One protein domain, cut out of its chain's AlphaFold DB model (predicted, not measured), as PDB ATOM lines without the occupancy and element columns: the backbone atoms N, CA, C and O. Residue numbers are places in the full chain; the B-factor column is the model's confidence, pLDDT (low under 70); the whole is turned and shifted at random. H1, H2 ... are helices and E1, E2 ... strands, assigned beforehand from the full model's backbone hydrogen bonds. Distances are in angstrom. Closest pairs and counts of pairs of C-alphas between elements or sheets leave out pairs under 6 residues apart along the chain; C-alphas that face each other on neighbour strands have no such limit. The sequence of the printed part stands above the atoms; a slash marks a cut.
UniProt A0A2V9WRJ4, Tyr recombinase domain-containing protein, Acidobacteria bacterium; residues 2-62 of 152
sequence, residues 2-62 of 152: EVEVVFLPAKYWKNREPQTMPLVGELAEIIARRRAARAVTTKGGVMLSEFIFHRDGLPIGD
ATOM      1  N   GLU A   2      54.487  57.648  50.983       77.81
ATOM      2  CA  GLU A   2      53.838  56.459  51.537       77.81
ATOM      3  C   GLU A   2      53.858  55.353  50.473       77.81
ATOM      4  O   GLU A   2      53.451  55.578  49.335       77.81
ATOM      5  N   VAL A   3      54.426  54.193  50.811       87.38
ATOM      6  CA  VAL A   3      54.547  53.052  49.895       87.38
ATOM      7  C   VAL A   3      53.481  52.036  50.273       87.38
ATOM      8  O   VAL A   3      53.514  51.484  51.372       87.38
ATOM      9  N   GLU A   4      52.542  51.775  49.362       93.19
ATOM     10  CA  GLU A   4      51.559  50.707  49.547       93.19
ATOM     11  C   GLU A   4      52.274  49.349  49.541       93.19
ATOM     12  O   GLU A   4      53.068  49.046  48.646       93.19
ATOM     13  N   VAL A   5      51.962  48.501  50.520       94.94
ATOM     14  CA  VAL A   5      52.456  47.125  50.587       94.94
ATOM     15  C   VAL A   5      51.284  46.170  50.407       94.94
ATOM     16  O   VAL A   5      50.363  46.128  51.222       94.94
ATOM     17  N   VAL A   6      51.318  45.373  49.338       92.94
ATOM     18  CA  VAL A   6      50.284  44.368  49.075       92.94
ATOM     19  C   VAL A   6      50.594  43.093  49.844       92.94
ATOM     20  O   VAL A   6      51.682  42.532  49.721       92.94
ATOM     21  N   PHE A   7      49.609  42.602  50.592       92.75
ATOM     22  CA  PHE A   7      49.660  41.297  51.239       92.75
ATOM     23  C   PHE A   7      49.204  40.188  50.281       92.75
ATOM     24  O   PHE A   7      48.138  40.266  49.669       92.75
ATOM     25  N   LEU A   8      50.008  39.135  50.175       91.06
ATOM     26  CA  LEU A   8      49.785  37.955  49.350       91.06
ATOM     27  C   LEU A   8      49.513  36.757  50.274       91.06
ATOM     28  O   LEU A   8      50.439  36.238  50.902       91.06
ATOM     29  N   PRO A   9      48.255  36.293  50.371       90.69
ATOM     30  CA  PRO A   9      47.886  35.235  51.303       90.69
ATOM     31  C   PRO A   9      48.571  33.896  51.011       90.69
ATOM     32  O   PRO A   9      48.597  33.437  49.868       90.69
ATOM     33  N   ALA A  10      48.986  33.202  52.072       90.62
ATOM     34  CA  ALA A  10      49.599  31.872  52.038       90.62
ATOM     35  C   ALA A  10      48.823  30.829  51.212       90.62
ATOM     36  O   ALA A  10      49.424  29.954  50.594       90.62
ATOM     37  N   LYS A  11      47.485  30.920  51.177       91.00
ATOM     38  CA  LYS A  11      46.614  29.950  50.489       91.00
ATOM     39  C   LYS A  11      46.883  29.824  48.985       91.00
ATOM     40  O   LYS A  11      46.569  28.791  48.406       91.00
ATOM     41  N   TYR A  12      47.464  30.850  48.361       84.56
ATOM     42  CA  TYR A  12      47.797  30.839  46.933       84.56
ATOM     43  C   TYR A  12      49.221  30.345  46.642       84.56
ATOM     44  O   TYR A  12      49.603  30.208  45.479       84.56
ATOM     45  N   TRP A  13      50.009  30.052  47.678       82.50
ATOM     46  CA  TRP A  13      51.407  29.666  47.559       82.50
ATOM     47  C   TRP A  13      51.619  28.181  47.849       82.50
ATOM     48  O   TRP A  13      51.077  27.619  48.801       82.50
ATOM     49  N   LYS A  14      52.485  27.534  47.059       78.75
ATOM     50  CA  LYS A  14      52.800  26.101  47.214       78.75
ATOM     51  C   LYS A  14      53.424  25.764  48.574       78.75
ATOM     52  O   LYS A  14      53.205  24.675  49.085       78.75
ATOM     53  N   ASN A  15      54.198  26.684  49.145       79.88
ATOM     54  CA  ASN A  15      54.843  26.554  50.457       79.88
ATOM     55  C   ASN A  15      53.961  27.029  51.622       79.88
ATOM     56  O   ASN A  15      54.399  26.905  52.759       79.88
ATOM     57  N   ARG A  16      52.749  27.546  51.360       83.00
ATOM     58  CA  ARG A  16      51.829  28.089  52.378       83.00
ATOM     59  C   ARG A  16      52.444  29.166  53.278       83.00
ATOM     60  O   ARG A  16      52.015  29.342  54.413       83.00
ATOM     61  N   GLU A  17      53.417  29.909  52.767       85.31
ATOM     62  CA  GLU A  17      53.975  31.068  53.459       85.31
ATOM     63  C   GLU A  17      53.340  32.327  52.859       85.31
ATOM     64  O   GLU A  17      53.255  32.439  51.631       85.31
ATOM     65  N   PRO A  18      52.811  33.242  53.689       90.50
ATOM     66  CA  PRO A  18      52.323  34.513  53.198       90.50
ATOM     67  C   PRO A  18      53.503  35.369  52.754       90.50
ATOM     68  O   PRO A  18      54.627  35.203  53.229       90.50
ATOM     69  N   GLN A  19      53.224  36.318  51.875       90.62
ATOM     70  CA  GLN A  19      54.247  37.220  51.388       90.62
ATOM     71  C   GLN A  19      53.727  38.646  51.285       90.62
ATOM     72  O   GLN A  19      52.523  38.875  51.215       90.62
ATOM     73  N   THR A  20      54.634  39.615  51.279       92.94
ATOM     74  CA  THR A  20      54.315  41.007  50.989       92.94
ATOM     75  C   THR A  20      55.076  41.479  49.759       92.94
ATOM     76  O   THR A  20      56.135  40.949  49.424       92.94
ATOM     77  N   MET A  21      54.497  42.441  49.046       93.25
ATOM     78  CA  MET A  21      55.120  43.079  47.893       93.25
ATOM     79  C   MET A  21      54.934  44.594  48.000       93.25
ATOM     80  O   MET A  21      53.804  45.071  47.853       93.25
ATOM     81  N   PRO A  22      56.011  45.356  48.251       95.00
ATOM     82  CA  PRO A  22      55.979  46.810  48.158       95.00
ATOM     83  C   PRO A  22      55.703  47.248  46.718       95.00
ATOM     84  O   PRO A  22      56.366  46.796  45.780       95.00
ATOM     85  N   LEU A  23      54.731  48.134  46.532       94.88
ATOM     86  CA  LEU A  23      54.420  48.716  45.233       94.88
ATOM     87  C   LEU A  23      55.181  50.029  45.079       94.88
ATOM     88  O   LEU A  23      54.839  51.034  45.696       94.88
ATOM     89  N   VAL A  24      56.214  50.021  44.239       94.69
ATOM     90  CA  VAL A  24      57.075  51.186  44.001       94.69
ATOM     91  C   VAL A  24      57.119  51.550  42.519       94.69
ATOM     92  O   VAL A  24      57.072  50.669  41.656       94.69
ATOM     93  N   GLY A  25      57.215  52.850  42.228       94.62
ATOM     94  CA  GLY A  25      57.341  53.384  40.867       94.62
ATOM     95  C   GLY A  25      56.261  52.868  39.910       94.62
ATOM     96  O   GLY A  25      55.086  52.779  40.269       94.62
ATOM     97  N   GLU A  26      56.679  52.460  38.710       94.88
ATOM     98  CA  GLU A  26      55.788  51.969  37.648       94.88
ATOM     99  C   GLU A  26      54.901  50.788  38.085       94.88
ATOM    100  O   GLU A  26      53.777  50.637  37.604       94.88
ATOM    101  N   LEU A  27      55.363  49.942  39.018       94.00
ATOM    102  CA  LEU A  27      54.554  48.829  39.518       94.00
ATOM    103  C   LEU A  27      53.312  49.339  40.262       94.00
ATOM    104  O   LEU A  27      52.219  48.804  40.058       94.00
ATOM    105  N   ALA A  28      53.462  50.381  41.084       96.00
ATOM    106  CA  ALA A  28      52.344  50.999  41.791       96.00
ATOM    107  C   ALA A  28      51.337  51.606  40.807       96.00
ATOM    108  O   ALA A  28      50.137  51.360  40.923       96.00
ATOM    109  N   GLU A  29      51.824  52.302  39.779       96.50
ATOM    110  CA  GLU A  29      50.986  52.892  38.730       96.50
ATOM    111  C   GLU A  29      50.204  51.829  37.946       96.50
ATOM    112  O   GLU A  29      49.002  51.975  37.690       96.50
ATOM    113  N   ILE A  30      50.858  50.715  37.597       96.38
ATOM    114  CA  ILE A  30      50.204  49.590  36.923       96.38
ATOM    115  C   ILE A  30      49.102  49.013  37.809       96.38
ATOM    116  O   ILE A  30      47.985  48.820  37.321       96.38
ATOM    117  N   ILE A  31      49.386  48.742  39.083       96.38
ATOM    118  CA  ILE A  31      48.399  48.163  39.999       96.38
ATOM    119  C   ILE A  31      47.237  49.130  40.236       96.38
ATOM    120  O   ILE A  31      46.086  48.702  40.142       96.38
ATOM    121  N   ALA A  32      47.498  50.420  40.452       95.75
ATOM    122  CA  ALA A  32      46.463  51.439  40.624       95.75
ATOM    123  C   ALA A  32      45.538  51.515  39.399       95.75
ATOM    124  O   ALA A  32      44.317  51.377  39.523       95.75
ATOM    125  N   ARG A  33      46.117  51.606  38.193       96.94
ATOM    126  CA  ARG A  33      45.360  51.605  36.931       96.94
ATOM    127  C   ARG A  33      44.496  50.355  36.779       96.94
ATOM    128  O   ARG A  33      43.374  50.429  36.284       96.94
ATOM    129  N   ARG A  34      45.012  49.190  37.173       96.75
ATOM    130  CA  ARG A  34      44.286  47.917  37.049       96.75
ATOM    131  C   ARG A  34      43.194  47.770  38.098       96.75
ATOM    132  O   ARG A  34      42.119  47.298  37.758       96.75
ATOM    133  N   ARG A  35      43.417  48.249  39.325       95.81
ATOM    134  CA  ARG A  35      42.379  48.333  40.364       95.81
ATOM    135  C   ARG A  35      41.213  49.217  39.916       95.81
ATOM    136  O   ARG A  35      40.072  48.803  40.086       95.81
ATOM    137  N   ALA A  36      41.488  50.368  39.300       95.44
ATOM    138  CA  ALA A  36      40.451  51.253  38.759       95.44
ATOM    139  C   ALA A  36      39.627  50.581  37.644       95.44
ATOM    140  O   ALA A  36      38.414  50.750  37.575       95.44
ATOM    141  N   ALA A  37      40.268  49.753  36.813       96.06
ATOM    142  CA  ALA A  37      39.611  49.027  35.726       96.06
ATOM    143  C   ALA A  37      38.758  47.821  36.179       96.06
ATOM    144  O   ALA A  37      38.133  47.183  35.335       96.06
ATOM    145  N   ARG A  38      38.707  47.511  37.486       97.19
ATOM    146  CA  ARG A  38      37.924  46.384  38.025       97.19
ATOM    147  C   ARG A  38      36.419  46.567  37.893       97.19
ATOM    148  O   ARG A  38      35.698  45.576  37.975       97.19
ATOM    149  N   ALA A  39      35.945  47.801  37.741       96.19
ATOM    150  CA  ALA A  39      34.545  48.079  37.460       96.19
ATOM    151  C   ALA A  39      34.252  47.750  35.989       96.19
ATOM    152  O   ALA A  39      34.711  48.440  35.080       96.19
ATOM    153  N   VAL A  40      33.497  46.680  35.758       94.88
ATOM    154  CA  VAL A  40      33.174  46.170  34.424       94.88
ATOM    155  C   VAL A  40      31.685  46.323  34.171       94.88
ATOM    156  O   VAL A  40      30.855  45.884  34.966       94.88
ATOM    157  N   THR A  41      31.341  46.924  33.035       94.38
ATOM    158  CA  THR A  41      29.947  47.030  32.600       94.38
ATOM    159  C   THR A  41      29.498  45.708  31.991       94.38
ATOM    160  O   THR A  41      30.100  45.210  31.043       94.38
ATOM    161  N   THR A  42      28.426  45.145  32.535       89.06
ATOM    162  CA  THR A  42      27.784  43.922  32.051       89.06
ATOM    163  C   THR A  42      26.346  44.222  31.628       89.06
ATOM    164  O   THR A  42      25.809  45.288  31.925       89.06
ATOM    165  N   LYS A  43      25.680  43.261  30.973       88.19
ATOM    166  CA  LYS A  43      24.256  43.387  30.605       88.19
ATOM    167  C   LYS A  43      23.337  43.633  31.813       88.19
ATOM    168  O   LYS A  43      22.265  44.193  31.635       88.19
ATOM    169  N   GLY A  44      23.752  43.216  33.013       88.25
ATOM    170  CA  GLY A  44      23.003  43.384  34.263       88.25
ATOM    171  C   GLY A  44      23.452  44.570  35.122       88.25
ATOM    172  O   GLY A  44      23.045  44.650  36.276       88.25
ATOM    173  N   GLY A  45      24.307  45.459  34.603       91.88
ATOM    174  CA  GLY A  45      24.864  46.597  35.342       91.88
ATOM    175  C   GLY A  45      26.375  46.500  35.562       91.88
ATOM    176  O   GLY A  45      27.065  45.687  34.940       91.88
ATOM    177  N   VAL A  46      26.907  47.356  36.435       93.56
ATOM    178  CA  VAL A  46      28.345  47.407  36.740       93.56
ATOM    179  C   VAL A  46      28.684  46.385  37.822       93.56
ATOM    180  O   VAL A  46      28.145  46.436  38.925       93.56
ATOM    181  N   MET A  47      29.601  45.473  37.513       94.00
ATOM    182  CA  MET A  47      30.169  44.516  38.461       94.00
ATOM    183  C   MET A  47      31.595  44.931  38.817       94.00
ATOM    184  O   MET A  47      32.373  45.307  37.944       94.00
ATOM    185  N   LEU A  48      31.969  44.801  40.090       96.06
ATOM    186  CA  LEU A  48      33.360  44.927  40.513       96.06
ATOM    187  C   LEU A  48      34.038  43.547  40.497       96.06
ATOM    188  O   LEU A  48      33.667  42.665  41.267       96.06
ATOM    189  N   SER A  49      35.040  43.360  39.637       95.94
ATOM    190  CA  SER A  49      35.804  42.107  39.554       95.94
ATOM    191  C   SER A  49      36.570  41.828  40.846       95.94
ATOM    192  O   SER A  49      37.171  42.740  41.407       95.94
ATOM    193  N   GLU A  50      36.646  40.572  41.289       94.69
ATOM    194  CA  GLU A  50      37.537  40.153  42.385       94.69
ATOM    195  C   GLU A  50      39.025  40.289  42.005       94.69
ATOM    196  O   GLU A  50      39.867  40.603  42.847       94.69
ATOM    197  N   PHE A  51      39.358  40.110  40.726       94.75
ATOM    198  CA  PHE A  51      40.739  40.060  40.253       94.75
ATOM    199  C   PHE A  51      41.260  41.451  39.884       94.75
ATOM    200  O   PHE A  51      40.561  42.240  39.259       94.75
ATOM    201  N   ILE A  52      42.528  41.743  40.196       95.00
ATOM    202  CA  ILE A  52      43.199  42.971  39.721       95.00
ATOM    203  C   ILE A  52      43.425  42.905  38.206       95.00
ATOM    204  O   ILE A  52      43.230  43.883  37.494       95.00
ATOM    205  N   PHE A  53      43.828  41.736  37.708       95.06
ATOM    206  CA  PHE A  53      43.975  41.472  36.284       95.06
ATOM    207  C   PHE A  53      42.860  40.528  35.842       95.06
ATOM    208  O   PHE A  53      42.810  39.379  36.277       95.06
ATOM    209  N   HIS A  54      41.983  41.010  34.968       95.81
ATOM    210  CA  HIS A  54      40.840  40.258  34.464       95.81
ATOM    211  C   HIS A  54      40.616  40.517  32.975       95.81
ATOM    212  O   HIS A  54      41.160  41.463  32.394       95.81
ATOM    213  N   ARG A  55      39.762  39.695  32.368       93.75
ATOM    214  CA  ARG A  55      39.109  39.970  31.087       93.75
ATOM    215  C   ARG A  55      37.614  40.054  31.355       93.75
ATOM    216  O   ARG A  55      37.013  39.047  31.703       93.75
ATOM    217  N   ASP A  56      37.059  41.261  31.279       92.62
ATOM    218  CA  ASP A  56      35.625  41.512  31.490       92.62
ATOM    219  C   ASP A  56      35.081  40.917  32.804       92.62
ATOM    220  O   ASP A  56      34.041  40.274  32.850       92.62
ATOM    221  N   GLY A  57      35.831  41.097  33.894       94.44
ATOM    222  CA  GLY A  57      35.481  40.620  35.229       94.44
ATOM    223  C   GLY A  57      35.950  39.201  35.541       94.44
ATOM    224  O   GLY A  57      36.059  38.853  36.717       94.44
ATOM    225  N   LEU A  58      36.301  38.419  34.519       93.88
ATOM    226  CA  LEU A  58      36.699  37.016  34.628       93.88
ATOM    227  C   LEU A  58      38.220  36.840  34.765       93.88
ATOM    228  O   LEU A  58      38.989  37.665  34.256       93.88
ATOM    229  N   PRO A  59      38.686  35.752  35.406       95.06
ATOM    230  CA  PRO A  59      40.111  35.488  35.552       95.06
ATOM    231  C   PRO A  59      40.794  35.334  34.189       95.06
ATOM    232  O   PRO A  59      40.242  34.777  33.237       95.06
ATOM    233  N   ILE A  60      42.037  35.808  34.097       94.00
ATOM    234  CA  ILE A  60      42.860  35.595  32.905       94.00
ATOM    235  C   ILE A  60      43.232  34.110  32.817       94.00
ATOM    236  O   ILE A  60      43.820  33.555  33.741       94.00
ATOM    237  N   GLY A  61      42.900  33.483  31.686       92.75
ATOM    238  CA  GLY A  61      43.304  32.115  31.357       92.75
ATOM    239  C   GLY A  61      44.726  32.034  30.788       92.75
ATOM    240  O   GLY A  61      45.673  32.608  31.323       92.75
ATOM    241  N   ASP A  62      44.900  31.322  29.672       92.44
ATOM    242  CA  ASP A  62      46.217  31.172  29.045       92.44
ATOM    243  C   ASP A  62      46.702  32.478  28.383       92.44
ATOM    244  O   ASP A  62      46.128  32.978  27.411       92.44
TER     245      ASP A  62
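This is residues 2 to 62 of the 152 residues of the protein "Tyr recombinase domain-containing protein" of Acidobacteria bacterium (UniProt A0A2V9WRJ4). Two small strand hairpins stand well apart, E1 with E2 at one end and E3 with E4 at the other, and a single helix, H1, bridges them like a crossbar. After E4 a stretch with no named element, residues 49 to 62, folds back towards the middle, while residues 11 to 16, in the turn of the first hairpin, stick out free. The printed part has 61 residues with one named helix and four named strands, in the order E1, E2, H1, E3, E4, and both two-stranded sheets, E1 - E2 and E3 - E4, are antiparallel. The class is mixed, helices and strands, with under half of the residues in named elements. The whole is loose, with a radius of gyration of the C-alphas of 13.9 A and spans of 39 by 29 by 20 A.

Find C-alpha 5 at (52.456, 47.125, 50.587); from there E1, residues 5 to 8, runs 9.6 A to C-alpha 8. Further on, E2 covers residues 19 to 22 and is 10.3 A long. Look next for C-alpha 26 at (55.788, 51.969, 37.648), where H1, residues 26 to 36, begins; it runs 15.4 A, with x falling to 40.451 at C-alpha 36. E3 takes residues 39 to 42, 9.6 A, and E4 residues 45 to 48, 10.1 A, ending at C-alpha 48, (33.360, 44.927, 40.513).

Start with the hairpin of E1 and E2, antiparallel at 155 degrees between their directions. The C-alphas of Val 5 and Pro 22 face each other at 4.3 A; N 8 and O 19, 2.7 A apart, are within hydrogen-bond range, and so are N 6 and O 21 at 2.9 A. A tight link of 3 residues leads from E2 to H1, in which every O i to N i+4 pair is within hydrogen-bond range. H1 and E1 are apart. Another tight link, 2 residues, leads from H1 to E3. E3 and E4 form the second hairpin, antiparallel at 145 degrees; look for N 40 and O 47 at 2.8 A and N 47 and O 40 at 2.9 A, both within hydrogen-bond range. E4 and H1 are apart, and E1 and E2 are each apart from E3 and E4. Past E4, residues 54 to 55 pair with residues 58 to 59, antiparallel.

The two C-alphas farthest apart are those of Asn 15 and Lys 43, 40.2 A. The printed part, residues 2 to 62, has no cut. No link is long; the link from E1 to E2, 10 residues, is short. The mean pLDDT of the printed part is 92.4, and no printed residue is under 70.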